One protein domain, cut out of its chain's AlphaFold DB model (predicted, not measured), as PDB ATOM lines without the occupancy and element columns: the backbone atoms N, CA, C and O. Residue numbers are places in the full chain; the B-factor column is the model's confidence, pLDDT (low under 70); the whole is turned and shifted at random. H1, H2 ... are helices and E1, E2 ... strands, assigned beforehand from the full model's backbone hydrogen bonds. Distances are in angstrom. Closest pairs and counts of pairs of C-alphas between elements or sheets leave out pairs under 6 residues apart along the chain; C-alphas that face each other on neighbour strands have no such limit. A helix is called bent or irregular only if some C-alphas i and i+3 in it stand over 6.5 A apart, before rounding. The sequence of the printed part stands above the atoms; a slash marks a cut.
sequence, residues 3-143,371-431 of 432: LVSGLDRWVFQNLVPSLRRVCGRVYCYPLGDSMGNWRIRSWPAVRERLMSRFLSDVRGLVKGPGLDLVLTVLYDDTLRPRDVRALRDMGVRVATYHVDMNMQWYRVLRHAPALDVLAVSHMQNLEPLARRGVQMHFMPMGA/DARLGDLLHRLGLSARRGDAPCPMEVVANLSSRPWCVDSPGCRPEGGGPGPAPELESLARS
ATOM      1  N   LEU A   3       3.853 -14.278 -19.089       93.12
ATOM      2  CA  LEU A   3       4.552 -13.344 -18.208       93.12
ATOM      3  C   LEU A   3       5.589 -12.560 -19.015       93.12
ATOM      4  O   LEU A   3       6.475 -13.158 -19.623       93.12
ATOM      5  N   VAL A   4       5.509 -11.233 -18.985       90.94
ATOM      6  CA  VAL A   4       6.422 -10.334 -19.699       90.94
ATOM      7  C   VAL A   4       7.186  -9.479 -18.695       90.94
ATOM      8  O   VAL A   4       6.607  -8.648 -17.997       90.94
ATOM      9  N   SER A   5       8.499  -9.660 -18.631       86.12
ATOM     10  CA  SER A   5       9.381  -8.923 -17.724       86.12
ATOM     11  C   SER A   5      10.758  -8.746 -18.350       86.12
ATOM     12  O   SER A   5      11.059  -9.318 -19.397       86.12
ATOM     13  N   GLY A   6      11.628  -7.975 -17.706       73.56
ATOM     14  CA  GLY A   6      13.053  -7.987 -18.039       73.56
ATOM     15  C   GLY A   6      13.730  -9.255 -17.545       73.56
ATOM     16  O   GLY A   6      13.078 -10.143 -16.986       73.56
ATOM     17  N   LEU A   7      15.055  -9.303 -17.697       62.88
ATOM     18  CA  LEU A   7      15.915 -10.304 -17.056       62.88
ATOM     19  C   LEU A   7      16.066 -10.005 -15.556       62.88
ATOM     20  O   LEU A   7      17.162  -9.769 -15.060       62.88
ATOM     21  N   ASP A   8      14.950  -9.964 -14.831       66.62
ATOM     22  CA  ASP A   8      14.957  -9.759 -13.387       66.62
ATOM     23  C   ASP A   8      14.809 -11.099 -12.663       66.62
ATOM     24  O   ASP A   8      13.731 -11.705 -12.650       66.62
ATOM     25  N   ARG A   9      15.899 -11.539 -12.026       74.06
ATOM     26  CA  ARG A   9      15.959 -12.744 -11.186       74.06
ATOM     27  C   ARG A   9      14.833 -12.775 -10.147       74.06
ATOM     28  O   ARG A   9      14.302 -13.845  -9.854       74.06
ATOM     29  N   TRP A  10      14.435 -11.614  -9.629       81.38
ATOM     30  CA  TRP A  10      13.379 -11.492  -8.634       81.38
ATOM     31  C   TRP A  10      12.032 -12.014  -9.146       81.38
ATOM     32  O   TRP A  10      11.369 -12.781  -8.444       81.38
ATOM     33  N   VAL A  11      11.647 -11.649 -10.376       83.00
ATOM     34  CA  VAL A  11      10.373 -12.062 -10.992       83.00
ATOM     35  C   VAL A  11      10.318 -13.584 -11.120       83.00
ATOM     36  O   VAL A  11       9.303 -14.203 -10.793       83.00
ATOM     37  N   PHE A  12      11.429 -14.193 -11.530       79.44
ATOM     38  CA  PHE A  12      11.539 -15.643 -11.665       79.44
ATOM     39  C   PHE A  12      11.463 -16.366 -10.326       79.44
ATOM     40  O   PHE A  12      10.777 -17.374 -10.221       79.44
ATOM     41  N   GLN A  13      12.113 -15.855  -9.286       82.19
ATOM     42  CA  GLN A  13      12.102 -16.502  -7.971       82.19
ATOM     43  C   GLN A  13      10.741 -16.416  -7.270       82.19
ATOM     44  O   GLN A  13      10.392 -17.308  -6.495       82.19
ATOM     45  N   ASN A  14       9.988 -15.344  -7.524       87.12
ATOM     46  CA  ASN A  14       8.785 -15.012  -6.764       87.12
ATOM     47  C   ASN A  14       7.486 -15.352  -7.501       87.12
ATOM     48  O   ASN A  14       6.587 -15.959  -6.921       87.12
ATOM     49  N   LEU A  15       7.379 -14.986  -8.779       90.19
ATOM     50  CA  LEU A  15       6.125 -15.123  -9.520       90.19
ATOM     51  C   LEU A  15       6.047 -16.448 -10.274       90.19
ATOM     52  O   LEU A  15       5.004 -17.090 -10.246       90.19
ATOM     53  N   VAL A  16       7.125 -16.885 -10.930       89.12
ATOM     54  CA  VAL A  16       7.069 -18.033 -11.853       89.12
ATOM     55  C   VAL A  16       6.647 -19.352 -11.185       89.12
ATOM     56  O   VAL A  16       5.742 -19.987 -11.727       89.12
ATOM     57  N   PRO A  17       7.205 -19.787 -10.034       88.50
ATOM     58  CA  PRO A  17       6.768 -21.024  -9.378       88.50
ATOM     59  C   PRO A  17       5.267 -21.017  -9.075       88.50
ATOM     60  O   PRO A  17       4.546 -21.959  -9.402       88.50
ATOM     61  N   SER A  18       4.791 -19.896  -8.547       91.25
ATOM     62  CA  SER A  18       3.404 -19.665  -8.153       91.25
ATOM     63  C   SER A  18       2.473 -19.627  -9.364       91.25
ATOM     64  O   SER A  18       1.454 -20.314  -9.389       91.25
ATOM     65  N   LEU A  19       2.865 -18.923 -10.431       91.81
ATOM     66  CA  LEU A  19       2.164 -18.921 -11.717       91.81
ATOM     67  C   LEU A  19       2.031 -20.332 -12.292       91.81
ATOM     68  O   LEU A  19       0.977 -20.684 -12.813       91.81
ATOM     69  N   ARG A  20       3.068 -21.167 -12.176       91.06
ATOM     70  CA  ARG A  20       3.008 -22.552 -12.658       91.06
ATOM     71  C   ARG A  20       2.027 -23.413 -11.859       91.06
ATOM     72  O   ARG A  20       1.489 -24.364 -12.425       91.06
ATOM     73  N   ARG A  21       1.768 -23.095 -10.587       89.94
ATOM     74  CA  ARG A  21       0.734 -23.761  -9.778       89.94
ATOM     75  C   ARG A  21      -0.669 -23.249 -10.095       89.94
ATOM     76  O   ARG A  21      -1.575 -24.053 -10.300       89.94
ATOM     77  N   VAL A  22      -0.841 -21.930 -10.207       92.06
ATOM     78  CA  VAL A  22      -2.171 -21.323 -10.389       92.06
ATOM     79  C   VAL A  22      -2.643 -21.267 -11.846       92.06
ATOM     80  O   VAL A  22      -3.828 -21.051 -12.094       92.06
ATOM     81  N   CYS A  23      -1.764 -21.481 -12.826       90.88
ATOM     82  CA  CYS A  23      -2.109 -21.500 -14.249       90.88
ATOM     83  C   CYS A  23      -1.967 -22.900 -14.864       90.88
ATOM     84  O   CYS A  23      -1.160 -23.724 -14.434       90.88
ATOM     85  N   GLY A  24      -2.737 -23.160 -15.926       88.06
ATOM     86  CA  GLY A  24      -2.630 -24.400 -16.707       88.06
ATOM     87  C   GLY A  24      -1.402 -24.456 -17.623       88.06
ATOM     88  O   GLY A  24      -0.887 -25.538 -17.892       88.06
ATOM     89  N   ARG A  25      -0.920 -23.295 -18.087       88.56
ATOM     90  CA  ARG A  25       0.299 -23.161 -18.897       88.56
ATOM     91  C   ARG A  25       0.902 -21.766 -18.753       88.56
ATOM     92  O   ARG A  25       0.170 -20.768 -18.826       88.56
ATOM     93  N   VAL A  26       2.222 -21.703 -18.590       90.12
ATOM     94  CA  VAL A  26       2.973 -20.453 -18.421       90.12
ATOM     95  C   VAL A  26       3.997 -20.296 -19.538       90.12
ATOM     96  O   VAL A  26       4.846 -21.155 -19.748       90.12
ATOM     97  N   TYR A  27       3.934 -19.156 -20.213       89.88
ATOM     98  CA  TYR A  27       4.951 -18.677 -21.133       89.88
ATOM     99  C   TYR A  27       5.710 -17.522 -20.480       89.88
ATOM    100  O   TYR A  27       5.090 -16.668 -19.844       89.88
ATOM    101  N   CYS A  28       7.022 -17.446 -20.666       87.88
ATOM    102  CA  CYS A  28       7.833 -16.316 -20.223       87.88
ATOM    103  C   CYS A  28       8.429 -15.584 -21.429       87.88
ATOM    104  O   CYS A  28       9.058 -16.198 -22.287       87.88
ATOM    105  N   TYR A  29       8.251 -14.263 -21.473       86.56
ATOM    106  CA  TYR A  29       8.773 -13.378 -22.511       86.56
ATOM    107  C   TYR A  29       9.782 -12.383 -21.907       86.56
ATOM    108  O   TYR A  29       9.385 -11.342 -21.375       86.56
ATOM    109  N   PRO A  30      11.088 -12.683 -21.965       77.62
ATOM    110  CA  PRO A  30      12.138 -11.844 -21.384       77.62
ATOM    111  C   PRO A  30      12.537 -10.669 -22.280       77.62
ATOM    112  O   PRO A  30      13.256 -10.849 -23.250       77.62
ATOM    113  N   LEU A  31      12.205  -9.428 -21.951       72.62
ATOM    114  CA  LEU A  31      12.603  -8.281 -22.784       72.62
ATOM    115  C   LEU A  31      14.107  -7.931 -22.738       72.62
ATOM    116  O   LEU A  31      14.513  -6.933 -23.338       72.62
ATOM    117  N   GLY A  32      14.945  -8.736 -22.073       62.34
ATOM    118  CA  GLY A  32      16.391  -8.520 -21.984       62.34
ATOM    119  C   GLY A  32      16.792  -7.356 -21.068       62.34
ATOM    120  O   GLY A  32      15.956  -6.764 -20.384       62.34
ATOM    121  N   ASP A  33      18.069  -6.968 -21.154       54.19
ATOM    122  CA  ASP A  33      18.635  -5.737 -20.559       54.19
ATOM    123  C   ASP A  33      18.127  -4.451 -21.251       54.19
ATOM    124  O   ASP A  33      18.520  -3.327 -20.931       54.19
ATOM    125  N   SER A  34      17.251  -4.604 -22.245       46.47
ATOM    126  CA  SER A  34      16.712  -3.523 -23.065       46.47
ATOM    127  C   SER A  34      15.638  -2.700 -22.357       46.47
ATOM    128  O   SER A  34      15.400  -1.576 -22.779       46.47
ATOM    129  N   MET A  35      14.966  -3.203 -21.315       56.38
ATOM    130  CA  MET A  35      13.844  -2.478 -20.696       56.38
ATOM    131  C   MET A  35      14.243  -1.087 -20.203       56.38
ATOM    132  O   MET A  35      15.120  -0.941 -19.354       56.38
ATOM    133  N   GLY A  36      13.571  -0.054 -20.716       53.09
ATOM    134  CA  GLY A  36      13.842   1.327 -20.323       53.09
ATOM    135  C   GLY A  36      15.305   1.747 -20.517       53.09
ATOM    136  O   GLY A  36      15.770   2.648 -19.812       53.09
ATOM    137  N   ASN A  37      16.046   1.125 -21.444       59.50
ATOM    138  CA  ASN A  37      17.449   1.456 -21.679       59.50
ATOM    139  C   ASN A  37      17.582   2.723 -22.536       59.50
ATOM    140  O   ASN A  37      18.007   2.715 -23.691       59.50
ATOM    141  N   TRP A  38      17.235   3.855 -21.928       57.47
ATOM    142  CA  TRP A  38      17.364   5.179 -22.531       57.47
ATOM    143  C   TRP A  38      18.813   5.572 -22.849       57.47
ATOM    144  O   TRP A  38      19.010   6.588 -23.512       57.47
ATOM    145  N   ARG A  39      19.819   4.812 -22.381       55.47
ATOM    146  CA  ARG A  39      21.237   5.034 -22.726       55.47
ATOM    147  C   ARG A  39      21.492   4.797 -24.214       55.47
ATOM    148  O   ARG A  39      22.429   5.360 -24.765       55.47
ATOM    149  N   ILE A  40      20.623   4.037 -24.875       58.56
ATOM    150  CA  ILE A  40      20.657   3.846 -26.319       58.56
ATOM    151  C   ILE A  40      20.009   5.068 -26.983       58.56
ATOM    152  O   ILE A  40      18.808   5.305 -26.839       58.56
ATOM    153  N   ARG A  41      20.791   5.837 -27.755       57.09
ATOM    154  CA  ARG A  41      20.329   7.050 -28.463       57.09
ATOM    155  C   ARG A  41      19.108   6.795 -29.364       57.09
ATOM    156  O   ARG A  41      18.297   7.691 -29.575       57.09
ATOM    157  N   SER A  42      18.945   5.562 -29.844       64.88
ATOM    158  CA  SER A  42      17.836   5.092 -30.683       64.88
ATOM    159  C   SER A  42      16.720   4.355 -29.916       64.88
ATOM    160  O   SER A  42      15.890   3.697 -30.548       64.88
ATOM    161  N   TRP A  43      16.641   4.478 -28.580       73.88
ATOM    162  CA  TRP A  43      15.654   3.771 -27.742       73.88
ATOM    163  C   TRP A  43      14.211   3.801 -28.283       73.88
ATOM    164  O   TRP A  43      13.587   2.741 -28.332       73.88
ATOM    165  N   PRO A  44      13.656   4.934 -28.766       77.75
ATOM    166  CA  PRO A  44      12.309   4.942 -29.338       77.75
ATOM    167  C   PRO A  44      12.117   3.963 -30.507       77.75
ATOM    168  O   PRO A  44      11.081   3.301 -30.565       77.75
ATOM    169  N   ALA A  45      13.107   3.845 -31.399       76.75
ATOM    170  CA  ALA A  45      13.079   2.932 -32.542       76.75
ATOM    171  C   ALA A  45      13.309   1.474 -32.114       76.75
ATOM    172  O   ALA A  45      12.636   0.571 -32.610       76.75
ATOM    173  N   VAL A  46      14.210   1.243 -31.152       76.94
ATOM    174  CA  VAL A  46      14.425  -0.085 -30.549       76.94
ATOM    175  C   VAL A  46      13.139  -0.587 -29.898       76.94
ATOM    176  O   VAL A  46      12.699  -1.697 -30.186       76.94
ATOM    177  N   ARG A  47      12.483   0.254 -29.095       82.81
ATOM    178  CA  ARG A  47      11.188  -0.050 -28.481       82.81
ATOM    179  C   ARG A  47      10.114  -0.345 -29.521       82.81
ATOM    180  O   ARG A  47       9.321  -1.253 -29.309       82.81
ATOM    181  N   GLU A  48      10.063   0.404 -30.624       85.31
ATOM    182  CA  GLU A  48       9.097   0.145 -31.698       85.31
ATOM    183  C   GLU A  48       9.249  -1.265 -32.264       85.31
ATOM    184  O   GLU A  48       8.269  -2.006 -32.329       85.31
ATOM    185  N   ARG A  49      10.480  -1.654 -32.614       82.44
ATOM    186  CA  ARG A  49      10.780  -2.998 -33.122       82.44
ATOM    187  C   ARG A  49      10.470  -4.075 -32.086       82.44
ATOM    188  O   ARG A  49       9.798  -5.050 -32.408       82.44
ATOM    189  N   LEU A  50      10.894  -3.860 -30.839       82.44
ATOM    190  CA  LEU A  50      10.673  -4.782 -29.727       82.44
ATOM    191  C   LEU A  50       9.178  -5.041 -29.493       82.44
ATOM    192  O   LEU A  50       8.760  -6.192 -29.411       82.44
ATOM    193  N   MET A  51       8.368  -3.981 -29.427       88.31
ATOM    194  CA  MET A  51       6.924  -4.095 -29.207       88.31
ATOM    195  C   MET A  51       6.193  -4.642 -30.434       88.31
ATOM    196  O   MET A  51       5.271  -5.435 -30.280       88.31
ATOM    197  N   SER A  52       6.629  -4.300 -31.649       89.00
ATOM    198  CA  SER A  52       6.056  -4.870 -32.879       89.00
ATOM    199  C   SER A  52       6.266  -6.383 -32.942       89.00
ATOM    200  O   SER A  52       5.335  -7.122 -33.265       89.00
ATOM    201  N   ARG A  53       7.465  -6.856 -32.577       86.12
ATOM    202  CA  ARG A  53       7.760  -8.288 -32.517       86.12
ATOM    203  C   ARG A  53       6.978  -8.981 -31.406       86.12
ATOM    204  O   ARG A  53       6.305  -9.965 -31.686       86.12
ATOM    205  N   PHE A  54       6.974  -8.407 -30.204       90.25
ATOM    206  CA  PHE A  54       6.186  -8.907 -29.077       90.25
ATOM    207  C   PHE A  54       4.704  -9.094 -29.444       90.25
ATOM    208  O   PHE A  54       4.145 -10.163 -29.218       90.25
ATOM    209  N   LEU A  55       4.078  -8.104 -30.089       93.56
ATOM    210  CA  LEU A  55       2.691  -8.213 -30.556       93.56
ATOM    211  C   LEU A  55       2.512  -9.301 -31.630       93.56
ATOM    212  O   LEU A  55       1.471  -9.956 -31.673       93.56
ATOM    213  N   SER A  56       3.506  -9.505 -32.498       90.94
ATOM    214  CA  SER A  56       3.493 -10.589 -33.486       90.94
ATOM    215  C   SER A  56       3.553 -11.967 -32.825       90.94
ATOM    216  O   SER A  56       2.776 -12.850 -33.191       90.94
ATOM    217  N   ASP A  57       4.429 -12.144 -31.837       90.06
ATOM    218  CA  ASP A  57       4.597 -13.414 -31.127       90.06
ATOM    219  C   ASP A  57       3.356 -13.733 -30.276       90.06
ATOM    220  O   ASP A  57       2.852 -14.857 -30.313       90.06
ATOM    221  N   VAL A  58       2.775 -12.730 -29.600       92.69
ATOM    222  CA  VAL A  58       1.491 -12.881 -28.892       92.69
ATOM    223  C   VAL A  58       0.383 -13.314 -29.847       92.69
ATOM    224  O   VAL A  58      -0.358 -14.244 -29.536       92.69
ATOM    225  N   ARG A  59       0.289 -12.705 -31.035       92.88
ATOM    226  CA  ARG A  59      -0.701 -13.109 -32.044       92.88
ATOM    227  C   ARG A  59      -0.530 -14.574 -32.463       92.88
ATOM    228  O   ARG A  59      -1.528 -15.247 -32.711       92.88
ATOM    229  N   GLY A  60       0.708 -15.069 -32.532       90.00
ATOM    230  CA  GLY A  60       1.000 -16.486 -32.761       90.00
ATOM    231  C   GLY A  60       0.484 -17.381 -31.632       90.00
ATOM    232  O   GLY A  60      -0.205 -18.364 -31.900       90.00
ATOM    233  N   LEU A  61       0.740 -17.006 -30.375       90.38
ATOM    234  CA  LEU A  61       0.270 -17.747 -29.195       90.38
ATOM    235  C   LEU A  61      -1.259 -17.785 -29.087       90.38
ATOM    236  O   LEU A  61      -1.822 -18.833 -28.776       90.38
ATOM    237  N   VAL A  62      -1.930 -16.670 -29.394       91.25
ATOM    238  CA  VAL A  62      -3.400 -16.581 -29.417       91.25
ATOM    239  C   VAL A  62      -3.996 -17.528 -30.461       91.25
ATOM    240  O   VAL A  62      -4.974 -18.206 -30.171       91.25
ATOM    241  N   LYS A  63      -3.403 -17.606 -31.662       87.19
ATOM    242  CA  LYS A  63      -3.875 -18.499 -32.736       87.19
ATOM    243  C   LYS A  63      -3.572 -19.981 -32.492       87.19
ATOM    244  O   LYS A  63      -4.235 -20.822 -33.088       87.19
ATOM    245  N   GLY A  64      -2.539 -20.288 -31.708       81.50
ATOM    246  CA  GLY A  64      -2.086 -21.654 -31.452       81.50
ATOM    247  C   GLY A  64      -2.676 -22.238 -30.160       81.50
ATOM    248  O   GLY A  64      -3.868 -22.521 -30.111       81.50
ATOM    249  N   PRO A  65      -1.863 -22.450 -29.108       69.81
ATOM    250  CA  PRO A  65      -2.269 -23.140 -27.877       69.81
ATOM    251  C   PRO A  65      -3.295 -22.388 -27.009       69.81
ATOM    252  O   PRO A  65      -3.736 -22.940 -26.002       69.81
ATOM    253  N   GLY A  66      -3.658 -21.154 -27.376       81.69
ATOM    254  CA  GLY A  66      -4.553 -20.284 -26.619       81.69
ATOM    255  C   GLY A  66      -3.809 -19.446 -25.576       81.69
ATOM    256  O   GLY A  66      -2.826 -19.878 -24.965       81.69
ATOM    257  N   LEU A  67      -4.266 -18.207 -25.376       92.06
ATOM    258  CA  LEU A  67      -3.679 -17.274 -24.418       92.06
ATOM    259  C   LEU A  67      -4.756 -16.380 -23.796       92.06
ATOM    260  O   LEU A  67      -5.273 -15.494 -24.460       92.06
ATOM    261  N   ASP A  68      -5.034 -16.564 -22.506       94.25
ATOM    262  CA  ASP A  68      -6.093 -15.802 -21.819       94.25
ATOM    263  C   ASP A  68      -5.593 -14.514 -21.153       94.25
ATOM    264  O   ASP A  68      -6.345 -13.559 -20.971       94.25
ATOM    265  N   LEU A  69      -4.316 -14.495 -20.755       96.69
ATOM    266  CA  LEU A  69      -3.720 -13.433 -19.945       96.69
ATOM    267  C   LEU A  69      -2.284 -13.136 -20.361       96.69
ATOM    268  O   LEU A  69      -1.448 -14.044 -20.416       96.69
ATOM    269  N   VAL A  70      -1.999 -11.849 -20.523       97.44
ATOM    270  CA  VAL A  70      -0.664 -11.254 -20.533       97.44
ATOM    271  C   VAL A  70      -0.470 -10.477 -19.226       97.44
ATOM    272  O   VAL A  70      -1.090  -9.433 -19.023       97.44
ATOM    273  N   LEU A  71       0.392 -10.978 -18.340       96.88
ATOM    274  CA  LEU A  71       0.828 -10.265 -17.137       96.88
ATOM    275  C   LEU A  71       2.180  -9.623 -17.403       96.88
ATOM    276  O   LEU A  71       3.138 -10.308 -17.757       96.88
ATOM    277  N   THR A  72       2.272  -8.317 -17.197       94.44
ATOM    278  CA  THR A  72       3.499  -7.562 -17.434       94.44
ATOM    279  C   THR A  72       4.074  -6.992 -16.140       94.44
ATOM    280  O   THR A  72       3.345  -6.669 -15.204       94.44
ATOM    281  N   VAL A  73       5.396  -6.845 -16.097       91.25
ATOM    282  CA  VAL A  73       6.128  -6.083 -15.070       91.25
ATOM    283  C   VAL A  73       6.891  -4.966 -15.788       91.25
ATOM    284  O   VAL A  73       8.120  -4.939 -15.807       91.25
ATOM    285  N   LEU A  74       6.157  -4.091 -16.488       88.94
ATOM    286  CA  LEU A  74       6.704  -3.114 -17.442       88.94
ATOM    287  C   LEU A  74       6.220  -1.690 -17.179       88.94
ATOM    288  O   LEU A  74       5.068  -1.464 -16.833       88.94
ATOM    289  N   TYR A  75       7.089  -0.714 -17.440       89.19
ATOM    290  CA  TYR A  75       6.779   0.710 -17.311       89.19
ATOM    291  C   TYR A  75       6.418   1.366 -18.656       89.19
ATOM    292  O   TYR A  75       6.668   0.825 -19.735       89.19
ATOM    293  N   ASP A  76       5.902   2.596 -18.581       89.06
ATOM    294  CA  ASP A  76       5.524   3.483 -19.696       89.06
ATOM    295  C   ASP A  76       6.655   3.788 -20.694       89.06
ATOM    296  O   ASP A  76       6.415   4.300 -21.796       89.06
ATOM    297  N   ASP A  77       7.910   3.562 -20.295       82.88
ATOM    298  CA  ASP A  77       9.060   3.704 -21.184       82.88
ATOM    299  C   ASP A  77       9.145   2.571 -22.208       82.88
ATOM    300  O   ASP A  77       9.712   2.795 -23.279       82.88
ATOM    301  N   THR A  78       8.529   1.426 -21.915       86.62
ATOM    302  CA  THR A  78       8.564   0.200 -22.711       86.62
ATOM    303  C   THR A  78       7.174  -0.132 -23.252       86.62
ATOM    304  O   THR A  78       6.991  -0.131 -24.469       86.62
ATOM    305  N   LEU A  79       6.185  -0.325 -22.371       91.50
ATOM    306  CA  LEU A  79       4.814  -0.695 -22.728       91.50
ATOM    307  C   LEU A  79       3.971   0.556 -23.004       91.50
ATOM    308  O   LEU A  79       3.830   1.429 -22.145       91.50
ATOM    309  N   ARG A  80       3.405   0.673 -24.212       93.31
ATOM    310  CA  ARG A  80       2.641   1.865 -24.620       93.31
ATOM    311  C   ARG A  80       1.138   1.591 -24.579       93.31
ATOM    312  O   ARG A  80       0.715   0.464 -24.824       93.31
ATOM    313  N   PRO A  81       0.295   2.632 -24.429       96.06
ATOM    314  CA  PRO A  81      -1.161   2.459 -24.413       96.06
ATOM    315  C   PRO A  81      -1.711   1.773 -25.670       96.06
ATOM    316  O   PRO A  81      -2.671   1.016 -25.595       96.06
ATOM    317  N   ARG A  82      -1.097   2.029 -26.835       96.56
ATOM    318  CA  ARG A  82      -1.479   1.371 -28.091       96.56
ATOM    319  C   ARG A  82      -1.102  -0.108 -28.138       96.56
ATOM    320  O   ARG A  82      -1.816  -0.863 -28.778       96.56
ATOM    321  N   ASP A  83      -0.022  -0.507 -27.465       96.50
ATOM    322  CA  ASP A  83       0.389  -1.912 -27.414       96.50
ATOM    323  C   ASP A  83      -0.585  -2.685 -26.519       96.50
ATOM    324  O   ASP A  83      -1.053  -3.748 -26.902       96.50
ATOM    325  N   VAL A  84      -0.979  -2.100 -25.378       97.75
ATOM    326  CA  VAL A  84      -2.011  -2.668 -24.494       97.75
ATOM    327  C   VAL A  84      -3.347  -2.824 -25.224       97.75
ATOM    328  O   VAL A  84      -3.957  -3.885 -25.145       97.75
ATOM    329  N   ARG A  85      -3.792  -1.804 -25.971       98.00
ATOM    330  CA  ARG A  85      -5.011  -1.914 -26.790       98.00
ATOM    331  C   ARG A  85      -4.892  -3.003 -27.849       98.00
ATOM    332  O   ARG A  85      -5.774  -3.840 -27.925       98.00
ATOM    333  N   ALA A  86      -3.773  -3.053 -28.572       97.88
ATOM    334  CA  ALA A  86      -3.545  -4.084 -29.578       97.88
ATOM    335  C   ALA A  86      -3.587  -5.503 -28.989       97.88
ATOM    336  O   ALA A  86      -4.096  -6.401 -29.645       97.88
ATOM    337  N   LEU A  87      -3.079  -5.713 -27.768       97.38
ATOM    338  CA  LEU A  87      -3.235  -6.983 -27.057       97.38
ATOM    339  C   LEU A  87      -4.715  -7.274 -26.770       97.38
ATOM    340  O   LEU A  87      -5.205  -8.343 -27.118       97.38
ATOM    341  N   ARG A  88      -5.449  -6.320 -26.190       97.06
ATOM    342  CA  ARG A  88      -6.875  -6.498 -25.861       97.06
ATOM    343  C   ARG A  88      -7.740  -6.750 -27.098       97.06
ATOM    344  O   ARG A  88      -8.637  -7.584 -27.039       97.06
ATOM    345  N   ASP A  89      -7.415  -6.126 -28.228       97.06
ATOM    346  CA  ASP A  89      -8.065  -6.365 -29.524       97.06
ATOM    347  C   ASP A  89      -7.842  -7.806 -30.036       97.06
ATOM    348  O   ASP A  89      -8.610  -8.296 -30.861       97.06
ATOM    349  N   MET A  90      -6.820  -8.519 -29.536       96.31
ATOM    350  CA  MET A  90      -6.617  -9.957 -29.782       96.31
ATOM    351  C   MET A  90      -7.448 -10.851 -28.845       96.31
ATOM    352  O   MET A  90      -7.323 -12.071 -28.914       96.31
ATOM    353  N   GLY A  91      -8.273 -10.276 -27.965       94.56
ATOM    354  CA  GLY A  91      -9.131 -11.010 -27.031       94.56
ATOM    355  C   GLY A  91      -8.443 -11.472 -25.744       94.56
ATOM    356  O   GLY A  91      -9.047 -12.225 -24.982       94.56
ATOM    357  N   VAL A  92      -7.207 -11.032 -25.471       95.81
ATOM    358  CA  VAL A  92      -6.477 -11.412 -24.247       95.81
ATOM    359  C   VAL A  92      -6.679 -10.387 -23.139       95.81
ATOM    360  O   VAL A  92      -6.727  -9.181 -23.394       95.81
ATOM    361  N   ARG A  93      -6.737 -10.850 -21.886       97.75
ATOM    362  CA  ARG A  93      -6.676  -9.954 -20.728       97.75
ATOM    363  C   ARG A  93      -5.259  -9.441 -20.534       97.75
ATOM    364  O   ARG A  93      -4.292 -10.182 -20.719       97.75
ATOM    365  N   VAL A  94      -5.129  -8.185 -20.126       98.12
ATOM    366  CA  VAL A  94      -3.836  -7.544 -19.881       98.12
ATOM    367  C   VAL A  94      -3.807  -6.951 -18.484       98.12
ATOM    368  O   VAL A  94      -4.594  -6.061 -18.150       98.12
ATOM    369  N   ALA A  95      -2.856  -7.425 -17.682       97.88
ATOM    370  CA  ALA A  95      -2.590  -6.899 -16.355       97.88
ATOM    371  C   ALA A  95      -1.126  -6.484 -16.205       97.88
ATOM    372  O   ALA A  95      -0.233  -7.060 -16.827       97.88
ATOM    373  N   THR A  96      -0.877  -5.508 -15.338       95.94
ATOM    374  CA  THR A  96       0.479  -5.106 -14.950       95.94
ATOM    375  C   THR A  96       0.635  -5.210 -13.442       95.94
ATOM    376  O   THR A  96      -0.269  -4.798 -12.719       95.94
ATOM    377  N   TYR A  97       1.772  -5.722 -12.969       94.56
ATOM    378  CA  TYR A  97       2.134  -5.748 -11.553       94.56
ATOM    379  C   TYR A  97       3.433  -4.986 -11.283       94.56
ATOM    380  O   TYR A  97       4.419  -5.164 -11.997       94.56
ATOM    381  N   HIS A  98       3.456  -4.180 -10.217       87.75
ATOM    382  CA  HIS A  98       4.663  -3.505  -9.736       87.75
ATOM    383  C   HIS A  98       4.774  -3.530  -8.212       87.75
ATOM    384  O   HIS A  98       3.802  -3.266  -7.508       87.75
ATOM    385  N   VAL A  99       6.002  -3.769  -7.737       81.62
ATOM    386  CA  VAL A  99       6.358  -3.858  -6.309       81.62
ATOM    387  C   VAL A  99       6.817  -2.543  -5.676       81.62
ATOM    388  O   VAL A  99       6.795  -2.399  -4.457       81.62
ATOM    389  N   ASP A 100       7.230  -1.568  -6.489       80.94
ATOM    390  CA  ASP A 100       7.783  -0.288  -6.024       80.94
ATOM    391  C   ASP A 100       6.809   0.880  -6.232       80.94
ATOM    392  O   ASP A 100       7.216   1.998  -6.575       80.94
ATOM    393  N   MET A 101       5.508   0.637  -6.041       83.69
ATOM    394  CA  MET A 101       4.464   1.621  -6.347       83.69
ATOM    395  C   MET A 101       4.713   2.969  -5.667       83.69
ATOM    396  O   MET A 101       4.724   3.997  -6.334       83.69
ATOM    397  N   ASN A 102       5.086   3.007  -4.395       77.69
ATOM    398  CA  ASN A 102       5.269   4.288  -3.698       77.69
ATOM    399  C   ASN A 102       6.367   5.190  -4.279       77.69
ATOM    400  O   ASN A 102       6.365   6.398  -4.043       77.69
ATOM    401  N   MET A 103       7.332   4.631  -5.016       76.12
ATOM    402  CA  MET A 103       8.409   5.409  -5.643       76.12
ATOM    403  C   MET A 103       8.242   5.542  -7.151       76.12
ATOM    404  O   MET A 103       8.838   6.434  -7.747       76.12
ATOM    405  N   GLN A 104       7.488   4.635  -7.767       85.50
ATOM    406  CA  GLN A 104       7.456   4.467  -9.215       85.50
ATOM    407  C   GLN A 104       6.034   4.424  -9.791       85.50
ATOM    408  O   GLN A 104       5.898   4.211 -10.993       85.50
ATOM    409  N   TRP A 105       4.990   4.687  -8.993       88.62
ATOM    410  CA  TRP A 105       3.579   4.710  -9.422       88.62
ATOM    411  C   TRP A 105       3.361   5.585 -10.662       88.62
ATOM    412  O   TRP A 105       2.539   5.278 -11.519       88.62
ATOM    413  N   TYR A 106       4.124   6.671 -10.799       90.25
ATOM    414  CA  TYR A 106       3.982   7.591 -11.921       90.25
ATOM    415  C   TYR A 106       4.431   6.975 -13.255       90.25
ATOM    416  O   TYR A 106       3.979   7.408 -14.312       90.25
ATOM    417  N   ARG A 107       5.304   5.958 -13.222       90.31
ATOM    418  CA  ARG A 107       5.873   5.309 -14.414       90.31
ATOM    419  C   ARG A 107       4.885   4.383 -15.127       90.31
ATOM    420  O   ARG A 107       5.277   3.754 -16.106       90.31
ATOM    421  N   VAL A 108       3.652   4.270 -14.637       92.31
ATOM    422  CA  VAL A 108       2.577   3.508 -15.287       92.31
ATOM    423  C   VAL A 108       1.388   4.378 -15.689       92.31
ATOM    424  O   VAL A 108       0.415   3.872 -16.237       92.31
ATOM    425  N   LEU A 109       1.440   5.690 -15.430       92.75
ATOM    426  CA  LEU A 109       0.302   6.598 -15.618       92.75
ATOM    427  C   LEU A 109      -0.256   6.600 -17.037       92.75
ATOM    428  O   LEU A 109      -1.428   6.931 -17.228       92.75
ATOM    429  N   ARG A 110       0.581   6.308 -18.032       92.88
ATOM    430  CA  ARG A 110       0.189   6.397 -19.436       92.88
ATOM    431  C   ARG A 110      -0.480   5.113 -19.891       92.88
ATOM    432  O   ARG A 110      -1.532   5.208 -20.518       92.88
ATOM    433  N   HIS A 111       0.100   3.945 -19.614       94.75
ATOM    434  CA  HIS A 111      -0.463   2.668 -20.065       94.75
ATOM    435  C   HIS A 111      -1.526   2.096 -19.121       94.75
ATOM    436  O   HIS A 111      -2.408   1.387 -19.603       94.75
ATOM    437  N   ALA A 112      -1.505   2.435 -17.827       95.69
ATOM    438  CA  ALA A 112      -2.447   1.896 -16.846       95.69
ATOM    439  C   ALA A 112      -3.934   2.081 -17.210       95.69
ATOM    440  O   ALA A 112      -4.684   1.122 -17.043       95.69
ATOM    441  N   PRO A 113      -4.387   3.223 -17.774       96.19
ATOM    442  CA  PRO A 113      -5.784   3.384 -18.192       96.19
ATOM    443  C   PRO A 113      -6.237   2.434 -19.309       96.19
ATOM    444  O   PRO A 113      -7.431   2.308 -19.552       96.19
ATOM    445  N   ALA A 114      -5.305   1.805 -20.033       96.88
ATOM    446  CA  ALA A 114      -5.632   0.856 -21.094       96.88
ATOM    447  C   ALA A 114      -5.713  -0.602 -20.602       96.88
ATOM    448  O   ALA A 114      -6.223  -1.438 -21.351       96.88
ATOM    449  N   LEU A 115      -5.201  -0.898 -19.399       97.62
ATOM    450  CA  LEU A 115      -5.168  -2.240 -18.807       97.62
ATOM    451  C   LEU A 115      -6.567  -2.708 -18.393       97.62
ATOM    452  O   LEU A 115      -7.437  -1.890 -18.099       97.62
ATOM    453  N   ASP A 116      -6.749  -4.025 -18.288       97.81
ATOM    454  CA  ASP A 116      -7.920  -4.582 -17.605       97.81
ATOM    455  C   ASP A 116      -7.762  -4.458 -16.081       97.81
ATOM    456  O   ASP A 116      -8.720  -4.117 -15.391       97.81
ATOM    457  N   VAL A 117      -6.550  -4.695 -15.555       97.50
ATOM    458  CA  VAL A 117      -6.215  -4.525 -14.130       97.50
ATOM    459  C   VAL A 117      -4.773  -4.031 -13.951       97.50
ATOM    460  O   VAL A 117      -3.833  -4.586 -14.516       97.50
ATOM    461  N   LEU A 118      -4.579  -3.028 -13.094       96.88
ATOM    462  CA  LEU A 118      -3.285  -2.672 -12.510       96.88
ATOM    463  C   LEU A 118      -3.189  -3.266 -11.097       96.88
ATOM    464  O   LEU A 118      -3.869  -2.809 -10.176       96.88
ATOM    465  N   ALA A 119      -2.341  -4.271 -10.919       96.38
ATOM    466  CA  ALA A 119      -2.030  -4.837  -9.615       96.38
ATOM    467  C   ALA A 119      -0.966  -3.981  -8.906       96.38
ATOM    468  O   ALA A 119       0.101  -3.706  -9.462       96.38
ATOM    469  N   VAL A 120      -1.258  -3.551  -7.678       93.50
ATOM    470  CA  VAL A 120      -0.439  -2.596  -6.913       93.50
ATOM    471  C   VAL A 120      -0.022  -3.191  -5.573       93.50
ATOM    472  O   VAL A 120      -0.857  -3.695  -4.829       93.50
ATOM    473  N   SER A 121       1.270  -3.126  -5.249       92.00
ATOM    474  CA  SER A 121       1.815  -3.660  -3.991       92.00
ATOM    475  C   SER A 121       1.552  -2.797  -2.758       92.00
ATOM    476  O   SER A 121       1.696  -3.279  -1.638       92.00
ATOM    477  N   HIS A 122       1.196  -1.530  -2.963       89.12
ATOM    478  CA  HIS A 122       0.979  -0.522  -1.925       89.12
ATOM    479  C   HIS A 122      -0.177   0.379  -2.344       89.12
ATOM    480  O   HIS A 122      -0.357   0.618  -3.540       89.12
ATOM    481  N   MET A 123      -0.925   0.905  -1.375       82.56
ATOM    482  CA  MET A 123      -2.094   1.757  -1.637       82.56
ATOM    483  C   MET A 123      -1.796   3.263  -1.617       82.56
ATOM    484  O   MET A 123      -2.681   4.077  -1.888       82.56
ATOM    485  N   GLN A 124      -0.556   3.663  -1.334       80.69
ATOM    486  CA  GLN A 124      -0.174   5.075  -1.257       80.69
ATOM    487  C   GLN A 124       0.082   5.675  -2.648       80.69
ATOM    488  O   GLN A 124       0.491   4.995  -3.587       80.69
ATOM    489  N   ASN A 125      -0.137   6.988  -2.775       79.50
ATOM    490  CA  ASN A 125       0.071   7.763  -4.008       79.50
ATOM    491  C   ASN A 125      -0.733   7.270  -5.230       79.50
ATOM    492  O   ASN A 125      -0.383   7.574  -6.370       79.50
ATOM    493  N   LEU A 126      -1.831   6.535  -5.014       85.38
ATOM    494  CA  LEU A 126      -2.660   5.987  -6.094       85.38
ATOM    495  C   LEU A 126      -3.782   6.921  -6.560       85.38
ATOM    496  O   LEU A 126      -4.420   6.651  -7.577       85.38
ATOM    497  N   GLU A 127      -4.021   8.041  -5.875       87.38
ATOM    498  CA  GLU A 127      -5.083   8.987  -6.236       87.38
ATOM    499  C   GLU A 127      -5.004   9.464  -7.705       87.38
ATOM    500  O   GLU A 127      -6.029   9.462  -8.394       87.38
ATOM    501  N   PRO A 128      -3.824   9.795  -8.274       88.25
ATOM    502  CA  PRO A 128      -3.739  10.168  -9.684       88.25
ATOM    503  C   PRO A 128      -4.132   9.041 -10.652       88.25
ATOM    504  O   PRO A 128      -4.569   9.338 -11.768       88.25
ATOM    505  N   LEU A 129      -3.960   7.774 -10.262       90.75
ATOM    506  CA  LEU A 129      -4.408   6.613 -11.038       90.75
ATOM    507  C   LEU A 129      -5.926   6.434 -10.893       90.75
ATOM    508  O   LEU A 129      -6.613   6.259 -11.899       90.75
ATOM    509  N   ALA A 130      -6.464   6.594  -9.680       90.62
ATOM    510  CA  ALA A 130      -7.904   6.549  -9.420       90.62
ATOM    511  C   ALA A 130      -8.674   7.613 -10.224       90.62
ATOM    512  O   ALA A 130      -9.646   7.285 -10.903       90.62
ATOM    513  N   ARG A 131      -8.189   8.865 -10.257       90.25
ATOM    514  CA  ARG A 131      -8.790   9.959 -11.055       90.25
ATOM    515  C   ARG A 131      -8.806   9.684 -12.564       90.25
ATOM    516  O   ARG A 131      -9.546  10.334 -13.294       90.25
ATOM    517  N   ARG A 132      -7.984   8.746 -13.046       91.88
ATOM    518  CA  ARG A 132      -7.939   8.304 -14.451       91.88
ATOM    519  C   ARG A 132      -8.825   7.084 -14.724       91.88
ATOM    520  O   ARG A 132      -8.752   6.535 -15.818       91.88
ATOM    521  N   GLY A 133      -9.623   6.641 -13.749       92.31
ATOM    522  CA  GLY A 133     -10.502   5.477 -13.882       92.31
ATOM    523  C   GLY A 133      -9.755   4.144 -13.977       92.31
ATOM    524  O   GLY A 133     -10.315   3.167 -14.472       92.31
ATOM    525  N   VAL A 134      -8.490   4.092 -13.538       94.62
ATOM    526  CA  VAL A 134      -7.679   2.869 -13.595       94.62
ATOM    527  C   VAL A 134      -8.286   1.805 -12.685       94.62
ATOM    528  O   VAL A 134      -8.499   2.035 -11.494       94.62
ATOM    529  N   GLN A 135      -8.512   0.614 -13.238       94.62
ATOM    530  CA  GLN A 135      -8.967  -0.546 -12.481       94.62
ATOM    531  C   GLN A 135      -7.812  -1.120 -11.663       94.62
ATOM    532  O   GLN A 135      -6.965  -1.838 -12.184       94.62
ATOM    533  N   MET A 136      -7.761  -0.784 -10.376       95.19
ATOM    534  CA  MET A 136      -6.694  -1.233  -9.483       95.19
ATOM    535  C   MET A 136      -7.096  -2.477  -8.684       95.19
ATOM    536  O   MET A 136      -8.262  -2.663  -8.311       95.19
ATOM    537  N   HIS A 137      -6.110  -3.324  -8.402       95.38
ATOM    538  CA  HIS A 137      -6.217  -4.468  -7.503       95.38
ATOM    539  C   HIS A 137      -5.064  -4.429  -6.502       95.38
ATOM    540  O   HIS A 137      -3.899  -4.475  -6.894       95.38
ATOM    541  N   PHE A 138      -5.387  -4.314  -5.213       94.44
ATOM    542  CA  PHE A 138      -4.376  -4.365  -4.166       94.44
ATOM    543  C   PHE A 138      -3.811  -5.783  -4.072       94.44
ATOM    544  O   PHE A 138      -4.516  -6.714  -3.696       94.44
ATOM    545  N   MET A 139      -2.545  -5.923  -4.443       95.31
ATOM    546  CA  MET A 139      -1.809  -7.179  -4.493       95.31
ATOM    547  C   MET A 139      -0.458  -6.961  -3.802       95.31
ATOM    548  O   MET A 139       0.562  -6.768  -4.476       95.31
ATOM    549  N   PRO A 140      -0.424  -6.936  -2.454       94.62
ATOM    550  CA  PRO A 140       0.831  -6.837  -1.725       94.62
ATOM    551  C   PRO A 140       1.741  -8.008  -2.098       94.62
ATOM    552  O   PRO A 140       1.295  -9.017  -2.656       94.62
ATOM    553  N   MET A 141       3.033  -7.875  -1.801       95.25
ATOM    554  CA  MET A 141       3.966  -8.973  -2.036       95.25
ATOM    555  C   MET A 141       3.518 -10.249  -1.296       95.25
ATOM    556  O   MET A 141       2.714 -10.217  -0.359       95.25
ATOM    557  N   GLY A 142       4.008 -11.391  -1.765       95.25
ATOM    558  CA  GLY A 142       3.825 -12.683  -1.113       95.25
ATOM    559  C   GLY A 142       5.166 -13.359  -0.870       95.25
ATOM    560  O   GLY A 142       6.200 -12.906  -1.355       95.25
ATOM    561  N   ALA A 143       5.155 -14.458  -0.132       95.50
ATOM    562  CA  ALA A 143       6.290 -15.365  -0.049       95.50
ATOM    563  C   ALA A 143       6.053 -16.582  -0.947       95.50
ATOM    564  O   ALA A 143       4.922 -17.033  -1.127       95.50
ATOM    565  N   ASP A 371       0.929 -17.635  -4.485       93.81
ATOM    566  CA  ASP A 371      -0.170 -18.438  -5.022       93.81
ATOM    567  C   ASP A 371      -1.524 -17.778  -4.719       93.81
ATOM    568  O   ASP A 371      -2.326 -17.581  -5.631       93.81
ATOM    569  N   ALA A 372      -1.745 -17.353  -3.468       94.19
ATOM    570  CA  ALA A 372      -2.957 -16.640  -3.071       94.19
ATOM    571  C   ALA A 372      -3.099 -15.309  -3.830       94.19
ATOM    572  O   ALA A 372      -4.140 -15.048  -4.427       94.19
ATOM    573  N   ARG A 373      -2.022 -14.510  -3.904       95.56
ATOM    574  CA  ARG A 373      -2.014 -13.218  -4.625       95.56
ATOM    575  C   ARG A 373      -2.396 -13.355  -6.092       95.56
ATOM    576  O   ARG A 373      -3.185 -12.574  -6.614       95.56
ATOM    577  N   LEU A 374      -1.807 -14.335  -6.767       95.38
ATOM    578  CA  LEU A 374      -2.046 -14.565  -8.184       95.38
ATOM    579  C   LEU A 374      -3.422 -15.193  -8.417       95.38
ATOM    580  O   LEU A 374      -4.072 -14.848  -9.400       95.38
ATOM    581  N   GLY A 375      -3.891 -16.053  -7.511       94.81
ATOM    582  CA  GLY A 375      -5.258 -16.573  -7.524       94.81
ATOM    583  C   GLY A 375      -6.303 -15.458  -7.447       94.81
ATOM    584  O   GLY A 375      -7.207 -15.414  -8.283       94.81
ATOM    585  N   ASP A 376      -6.129 -14.515  -6.521       95.56
ATOM    586  CA  ASP A 376      -7.011 -13.351  -6.368       95.56
ATOM    587  C   ASP A 376      -6.975 -12.438  -7.603       95.56
ATOM    588  O   ASP A 376      -8.023 -11.992  -8.082       95.56
ATOM    589  N   LEU A 377      -5.786 -12.210  -8.177       96.88
ATOM    590  CA  LEU A 377      -5.639 -11.445  -9.417       96.88
ATOM    591  C   LEU A 377      -6.365 -12.122 -10.591       96.88
ATOM    592  O   LEU A 377      -7.072 -11.449 -11.344       96.88
ATOM    593  N   LEU A 378      -6.216 -13.441 -10.752       96.38
ATOM    594  CA  LEU A 378      -6.918 -14.208 -11.786       96.38
ATOM    595  C   LEU A 378      -8.433 -14.117 -11.597       96.38
ATOM    596  O   LEU A 378      -9.144 -13.820 -12.557       96.38
ATOM    597  N   HIS A 379      -8.920 -14.272 -10.363       95.56
ATOM    598  CA  HIS A 379     -10.336 -14.120 -10.046       95.56
ATOM    599  C   HIS A 379     -10.849 -12.715 -10.391       95.56
ATOM    600  O   HIS A 379     -11.884 -12.579 -11.044       95.56
ATOM    601  N   ARG A 380     -10.095 -11.662 -10.046       96.50
ATOM    602  CA  ARG A 380     -10.424 -10.271 -10.405       96.50
ATOM    603  C   ARG A 380     -10.470 -10.052 -11.919       96.50
ATOM    604  O   ARG A 380     -11.251  -9.231 -12.393       96.50
ATOM    605  N   LEU A 381      -9.658 -10.784 -12.676       96.56
ATOM    606  CA  LEU A 381      -9.674 -10.795 -14.138       96.56
ATOM    607  C   LEU A 381     -10.779 -11.696 -14.718       96.56
ATOM    608  O   LEU A 381     -10.912 -11.770 -15.936       96.56
ATOM    609  N   GLY A 382     -11.597 -12.361 -13.898       95.69
ATOM    610  CA  GLY A 382     -12.623 -13.299 -14.364       95.69
ATOM    611  C   GLY A 382     -12.043 -14.578 -14.976       95.69
ATOM    612  O   GLY A 382     -12.682 -15.196 -15.822       95.69
ATOM    613  N   LEU A 383     -10.822 -14.948 -14.588       94.81
ATOM    614  CA  LEU A 383     -10.129 -16.161 -15.013       94.81
ATOM    615  C   LEU A 383     -10.119 -17.184 -13.872       94.81
ATOM    616  O   LEU A 383     -10.093 -16.831 -12.693       94.81
ATOM    617  N   SER A 384     -10.122 -18.469 -14.221       90.56
ATOM    618  CA  SER A 384     -10.077 -19.550 -13.232       90.56
ATOM    619  C   SER A 384      -8.635 -19.899 -12.869       90.56
ATOM    620  O   SER A 384      -7.830 -20.215 -13.744       90.56
ATOM    621  N   ALA A 385      -8.321 -19.884 -11.573       89.06
ATOM    622  CA  ALA A 385      -7.067 -20.421 -11.062       89.06
ATOM    623  C   ALA A 385      -7.137 -21.954 -10.976       89.06
ATOM    624  O   ALA A 385      -8.133 -22.525 -10.519       89.06
ATOM    625  N   ARG A 386      -6.068 -22.630 -11.395       85.62
ATOM    626  CA  ARG A 386      -5.910 -24.074 -11.215       85.62
ATOM    627  C   ARG A 386      -5.719 -24.381  -9.728       85.62
ATOM    628  O   ARG A 386      -5.024 -23.659  -9.020       85.62
ATOM    629  N   ARG A 387      -6.323 -25.479  -9.268       69.19
ATOM    630  CA  ARG A 387      -6.092 -26.054  -7.939       69.19
ATOM    631  C   ARG A 387      -5.318 -27.352  -8.120       69.19
ATOM    632  O   ARG A 387      -5.889 -28.353  -8.543       69.19
ATOM    633  N   GLY A 388      -4.012 -27.315  -7.902       64.19
ATOM    634  CA  GLY A 388      -3.167 -28.498  -7.974       64.19
ATOM    635  C   GLY A 388      -1.732 -28.183  -7.584       64.19
ATOM    636  O   GLY A 388      -1.195 -27.153  -7.986       64.19
ATOM    637  N   ASP A 389      -1.118 -29.091  -6.834       64.75
ATOM    638  CA  ASP A 389       0.207 -28.871  -6.245       64.75
ATOM    639  C   ASP A 389       1.335 -28.995  -7.281       64.75
ATOM    640  O   ASP A 389       2.398 -28.389  -7.143       64.75
ATOM    641  N   ALA A 390       1.098 -29.746  -8.363       77.81
ATOM    642  CA  ALA A 390       2.092 -29.978  -9.405       77.81
ATOM    643  C   ALA A 390       2.201 -28.779 -10.376       77.81
ATOM    644  O   ALA A 390       1.233 -28.485 -11.102       77.81
ATOM    645  N   PRO A 391       3.377 -28.124 -10.472       81.88
ATOM    646  CA  PRO A 391       3.577 -26.990 -11.367       81.88
ATOM    647  C   PRO A 391       3.418 -27.418 -12.831       81.88
ATOM    648  O   PRO A 391       3.956 -28.441 -13.256       81.88
ATOM    649  N   CYS A 392       2.694 -26.630 -13.627       83.38
ATOM    650  CA  CYS A 392       2.547 -26.872 -15.064       83.38
ATOM    651  C   CYS A 392       3.872 -26.658 -15.828       83.38
ATOM    652  O   CYS A 392       4.824 -26.089 -15.273       83.38
ATOM    653  N   PRO A 393       3.977 -27.099 -17.096       79.94
ATOM    654  CA  PRO A 393       5.116 -26.772 -17.949       79.94
ATOM    655  C   PRO A 393       5.299 -25.257 -18.119       79.94
ATOM    656  O   PRO A 393       4.329 -24.495 -18.140       79.94
ATOM    657  N   MET A 394       6.558 -24.838 -18.246       82.88
ATOM    658  CA  MET A 394       6.942 -23.463 -18.551       82.88
ATOM    659  C   MET A 394       7.694 -23.438 -19.877       82.88
ATOM    660  O   MET A 394       8.629 -24.213 -20.061       82.88
ATOM    661  N   GLU A 395       7.314 -22.519 -20.759       82.81
ATOM    662  CA  GLU A 395       7.967 -22.312 -22.051       82.81
ATOM    663  C   GLU A 395       8.528 -20.895 -22.159       82.81
ATOM    664  O   GLU A 395       7.929 -19.918 -21.704       82.81
ATOM    665  N   VAL A 396       9.689 -20.776 -22.790       79.31
ATOM    666  CA  VAL A 396      10.366 -19.499 -23.013       79.31
ATOM    667  C   VAL A 396      10.094 -19.063 -24.429       79.31
ATOM    668  O   VAL A 396      10.438 -19.771 -25.375       79.31
ATOM    669  N   VAL A 397       9.509 -17.885 -24.596       75.69
ATOM    670  CA  VAL A 397       9.308 -17.338 -25.932       75.69
ATOM    671  C   VAL A 397      10.623 -16.726 -26.404       75.69
ATOM    672  O   VAL A 397      11.101 -15.737 -25.844       75.69
ATOM    673  N   ALA A 398      11.195 -17.335 -27.439       66.69
ATOM    674  CA  ALA A 398      12.347 -16.835 -28.179       66.69
ATOM    675  C   ALA A 398      12.159 -15.361 -28.585       66.69
ATOM    676  O   ALA A 398      11.149 -15.022 -29.200       66.69
ATOM    677  N   ASN A 399      13.124 -14.485 -28.284       62.09
ATOM    678  CA  ASN A 399      13.051 -13.072 -28.665       62.09
ATOM    679  C   ASN A 399      14.429 -12.439 -28.934       62.09
ATOM    680  O   ASN A 399      15.450 -13.115 -28.921       62.09
ATOM    681  N   LEU A 400      14.438 -11.128 -29.205       48.72
ATOM    682  CA  LEU A 400      15.613 -10.336 -29.599       48.72
ATOM    683  C   LEU A 400      16.669 -10.134 -28.492       48.72
ATOM    684  O   LEU A 400      17.592  -9.348 -28.692       48.72
ATOM    685  N   SER A 401      16.546 -10.749 -27.311       46.56
ATOM    686  CA  SER A 401      17.528 -10.536 -26.243       46.56
ATOM    687  C   SER A 401      18.924 -11.003 -26.673       46.56
ATOM    688  O   SER A 401      19.101 -12.098 -27.195       46.56
ATOM    689  N   SER A 402      19.931 -10.157 -26.446       38.03
ATOM    690  CA  SER A 402      21.326 -10.405 -26.820       38.03
ATOM    691  C   SER A 402      22.079 -11.344 -25.864       38.03
ATOM    692  O   SER A 402      23.288 -11.516 -26.001       38.03
ATOM    693  N   ARG A 403      21.410 -11.935 -24.867       41.50
ATOM    694  CA  ARG A 403      22.032 -12.837 -23.889       41.50
ATOM    695  C   ARG A 403      21.202 -14.112 -23.727       41.50
ATOM    696  O   ARG A 403      19.976 -14.013 -23.653       41.50
ATOM    697  N   PRO A 404      21.839 -15.298 -23.644       41.56
ATOM    698  CA  PRO A 404      21.127 -16.529 -23.339       41.56
ATOM    699  C   PRO A 404      20.392 -16.386 -22.004       41.56
ATOM    700  O   PRO A 404      20.926 -15.896 -21.013       41.56
ATOM    701  N   TRP A 405      19.135 -16.812 -22.023       44.81
ATOM    702  CA  TRP A 405      18.102 -16.525 -21.030       44.81
ATOM    703  C   TRP A 405      18.376 -17.032 -19.600       44.81
ATOM    704  O   TRP A 405      17.677 -16.650 -18.667       44.81
ATOM    705  N   CYS A 406      19.364 -17.911 -19.416       43.69
ATOM    706  CA  CYS A 406      19.439 -18.776 -18.240       43.69
ATOM    707  C   CYS A 406      20.843 -19.322 -17.962       43.69
ATOM    708  O   CYS A 406      21.026 -20.533 -17.886       43.69
ATOM    709  N   VAL A 407      21.856 -18.471 -17.799       39.22
ATOM    710  CA  VAL A 407      23.159 -19.020 -17.384       39.22
ATOM    711  C   VAL A 407      23.133 -19.481 -15.910       39.22
ATOM    712  O   VAL A 407      23.837 -20.423 -15.582       39.22
ATOM    713  N   ASP A 408      22.225 -18.962 -15.056       37.75
ATOM    714  CA  ASP A 408      22.300 -19.190 -13.593       37.75
ATOM    715  C   ASP A 408      20.959 -19.417 -12.838       37.75
ATOM    716  O   ASP A 408      20.914 -19.315 -11.610       37.75
ATOM    717  N   SER A 409      19.840 -19.711 -13.518       35.88
ATOM    718  CA  SER A 409      18.524 -19.898 -12.858       35.88
ATOM    719  C   SER A 409      18.205 -21.377 -12.559       35.88
ATOM    720  O   SER A 409      18.152 -22.181 -13.496       35.88
ATOM    721  N   PRO A 410      17.902 -21.766 -11.300       32.72
ATOM    722  CA  PRO A 410      17.543 -23.144 -10.953       32.72
ATOM    723  C   PRO A 410      16.294 -23.635 -11.702       32.72
ATOM    724  O   PRO A 410      15.253 -22.980 -11.689       32.72
ATOM    725  N   GLY A 411      16.384 -24.806 -12.342       35.94
ATOM    726  CA  GLY A 411      15.286 -25.415 -13.112       35.94
ATOM    727  C   GLY A 411      15.224 -24.998 -14.585       35.94
ATOM    728  O   GLY A 411      14.375 -25.497 -15.323       35.94
ATOM    729  N   CYS A 412      16.135 -24.136 -15.029       35.03
ATOM    730  CA  CYS A 412      16.318 -23.828 -16.434       35.03
ATOM    731  C   CYS A 412      17.313 -24.822 -17.041       35.03
ATOM    732  O   CYS A 412      18.522 -24.680 -16.877       35.03
ATOM    733  N   ARG A 413      16.817 -25.871 -17.705       33.12
ATOM    734  CA  ARG A 413      17.665 -26.709 -18.559       33.12
ATOM    735  C   ARG A 413      17.663 -26.095 -19.958       33.12
ATOM    736  O   ARG A 413      16.596 -26.069 -20.567       33.12
ATOM    737  N   PRO A 414      18.802 -25.631 -20.500       37.50
ATOM    738  CA  PRO A 414      18.923 -25.330 -21.921       37.50
ATOM    739  C   PRO A 414      18.998 -26.644 -22.720       37.50
ATOM    740  O   PRO A 414      19.910 -26.858 -23.511       37.50
ATOM    741  N   GLU A 415      18.069 -27.573 -22.494       29.88
ATOM    742  CA  GLU A 415      17.903 -28.743 -23.354       29.88
ATOM    743  C   GLU A 415      16.962 -28.332 -24.484       29.88
ATOM    744  O   GLU A 415      15.742 -28.426 -24.398       29.88
ATOM    745  N   GLY A 416      17.576 -27.754 -25.510       34.09
ATOM    746  CA  GLY A 416      16.910 -27.069 -26.608       34.09
ATOM    747  C   GLY A 416      17.561 -25.712 -26.757       34.09
ATOM    748  O   GLY A 416      17.113 -24.752 -26.137       34.09
ATOM    749  N   GLY A 417      18.672 -25.673 -27.504       29.50
ATOM    750  CA  GLY A 417      19.486 -24.479 -27.716       29.50
ATOM    751  C   GLY A 417      18.610 -23.241 -27.856       29.50
ATOM    752  O   GLY A 417      17.862 -23.104 -28.824       29.50
ATOM    753  N   GLY A 418      18.658 -22.374 -26.841       33.06
ATOM    754  CA  GLY A 418      17.955 -21.103 -26.892       33.06
ATOM    755  C   GLY A 418      18.442 -20.320 -28.111       33.06
ATOM    756  O   GLY A 418      19.612 -20.458 -28.485       33.06
ATOM    757  N   PRO A 419      17.581 -19.516 -28.755       34.53
ATOM    758  CA  PRO A 419      18.031 -18.655 -29.838       34.53
ATOM    759  C   PRO A 419      19.198 -17.809 -29.320       34.53
ATOM    760  O   PRO A 419      19.102 -17.177 -28.266       34.53
ATOM    761  N   GLY A 420      20.321 -17.850 -30.035       32.66
ATOM    762  CA  GLY A 420      21.435 -16.946 -29.780       32.66
ATOM    763  C   GLY A 420      20.996 -15.479 -29.899       32.66
ATOM    764  O   GLY A 420      19.887 -15.203 -30.370       32.66
ATOM    765  N   PRO A 421      21.853 -14.525 -29.491       37.09
ATOM    766  CA  PRO A 421      21.592 -13.105 -29.700       37.09
ATOM    767  C   PRO A 421      21.146 -12.850 -31.142       37.09
ATOM    768  O   PRO A 421      21.776 -13.338 -32.080       37.09
ATOM    769  N   ALA A 422      20.081 -12.066 -31.337       38.19
ATOM    770  CA  ALA A 422      19.763 -11.556 -32.664       38.19
ATOM    771  C   ALA A 422      20.971 -10.721 -33.154       38.19
ATOM    772  O   ALA A 422      21.279  -9.705 -32.519       38.19
ATOM    773  N   PRO A 423      21.660 -11.106 -34.251       39.06
ATOM    774  CA  PRO A 423      22.924 -10.484 -34.683       39.06
ATOM    775  C   PRO A 423      22.836  -8.962 -34.895       39.06
ATOM    776  O   PRO A 423      23.823  -8.235 -34.808       39.06
ATOM    777  N   GLU A 424      21.625  -8.467 -35.143       40.50
ATOM    778  CA  GLU A 424      21.303  -7.076 -35.464       40.50
ATOM    779  C   GLU A 424      21.453  -6.095 -34.284       40.50
ATOM    780  O   GLU A 424      21.561  -4.891 -34.508       40.50
ATOM    781  N   LEU A 425      21.466  -6.561 -33.026       40.12
ATOM    782  CA  LEU A 425      21.668  -5.688 -31.853       40.12
ATOM    783  C   LEU A 425      23.145  -5.518 -31.481       40.12
ATOM    784  O   LEU A 425      23.527  -4.447 -31.008       40.12
ATOM    785  N   GLU A 426      23.984  -6.526 -31.736       40.25
ATOM    786  CA  GLU A 426      25.432  -6.399 -31.542       40.25
ATOM    787  C   GLU A 426      26.052  -5.391 -32.512       40.25
ATOM    788  O   GLU A 426      26.946  -4.642 -32.121       40.25
ATOM    789  N   SER A 427      25.554  -5.317 -33.749       41.84
ATOM    790  CA  SER A 427      26.033  -4.334 -34.727       41.84
ATOM    791  C   SER A 427      25.686  -2.898 -34.316       41.84
ATOM    792  O   SER A 427      26.528  -2.013 -34.435       41.84
ATOM    793  N   LEU A 428      24.497  -2.679 -33.741       39.78
ATOM    794  CA  LEU A 428      24.034  -1.368 -33.268       39.78
ATOM    795  C   LEU A 428      24.692  -0.917 -31.955       39.78
ATOM    796  O   LEU A 428      24.819   0.284 -31.728       39.78
ATOM    797  N   ALA A 429      25.100  -1.851 -31.090       39.44
ATOM    798  CA  ALA A 429      25.849  -1.543 -29.869       39.44
ATOM    799  C   ALA A 429      27.317  -1.181 -30.152       39.44
ATOM    800  O   ALA A 429      27.933  -0.481 -29.353       39.44
ATOM    801  N   ARG A 430      27.874  -1.647 -31.279       38.50
ATOM    802  CA  ARG A 430      29.265  -1.387 -31.694       38.50
ATOM    803  C   ARG A 430      29.423  -0.165 -32.607       38.50
ATOM    804  O   ARG A 430      30.546   0.275 -32.816       38.50
ATOM    805  N   SER A 431      28.333   0.380 -33.150       32.84
ATOM    806  CA  SER A 431      28.353   1.501 -34.102       32.84
ATOM    807  C   SER A 431      27.885   2.843 -33.509       32.84
ATOM    808  O   SER A 431      27.352   3.671 -34.252       32.84
TER     809      SER A 431
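This is residues 3 to 143 and 371 to 431 of the 432 residues of an uncharacterized protein of Phycisphaerales bacterium (UniProt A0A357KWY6). A strongly twisted sheet of seven strands makes the core, with H2 and H7 over one face and H5 over the opposite face, while H3 and H4 run side by side and graze it. Past E7, the long link of residues 397 to 422 leads to H8, far out from the body. The printed part has 202 residues, in the order E1 H1 H2 E2 H3 E3 H4 E4 H5 E5 H6 E6 H7 E7 H8, eight named helices and seven named strands. The sheet's order is E6 E5 E4 E3 E1 E2 E7, all parallel, and the class is mixed, helices and strands. The whole is compact, with a radius of gyration of the C-alphas of 16.7 A and spans of 44 by 40 by 32 A.

E1, residues 3 to 5, and E2, residues 26 to 30, are parallel at 17 degrees, with N 3 and O 27 2.8 A apart, within hydrogen-bond range. Between them, H1, residues 9 to 14, only grazes the sheet; H2, residues 16 to 22, is on it. H3, residues 43 to 63, touches H4, residues 81 to 89, with residues 51 to 58 alone, at a shallow tilt of 9 degrees, the same way; the closest C-alphas, of Leu 55 and Leu 87, are 7.0 A apart. E3, residues 69 to 72, and E4, residues 93 to 98, pair through N 72 and O 95, 2.8 A. H5, residues 101 to 108, is irregular, with C-alphas 103 and 106 8.0 A apart. E5, residues 117 to 120, H6, residues 127 to 130, and E6, residues 136 to 138, form a strand-helix-strand unit, two parallel neighbour strands with a helix between, its crossover right-handed. H7, residues 371 to 380, touches H2 at a steep tilt of 60 degrees; the closest C-alphas, of Ser 18 and Asp 371, are 4.9 A apart. E7, residues 394 to 396, is an edge strand beside E2. H8, residues 423 to 430, is not on the sheet. H1, H2, H3, H4 and H7 have every O i to N i+4 pair within range; H5 has 1 of 4, with 3 of 5 O i to N i+3 pairs, H8 has 2 of 4, and H6 is too short for such a pair.

E1 begins at C-alpha 3 (4.552, -13.344, -18.208). H3 is 30.0 A long, E4 17.1 A and H7 14.2 A. H8 ends at C-alpha 430 (29.265, -1.387, -31.694).

The C-alphas farthest apart, of Arg 387 and Ser 431, are 51.3 A apart. Residues 144 to 370 are not printed; C-alphas 143 and 371 are 8.7 A apart across the cut. The links E2 to H3, H7 to E7 and E7 to H8 are long. The mean pLDDT of the printed part is 78.8, and 51 residues are under 70, among them residues 398 to 431.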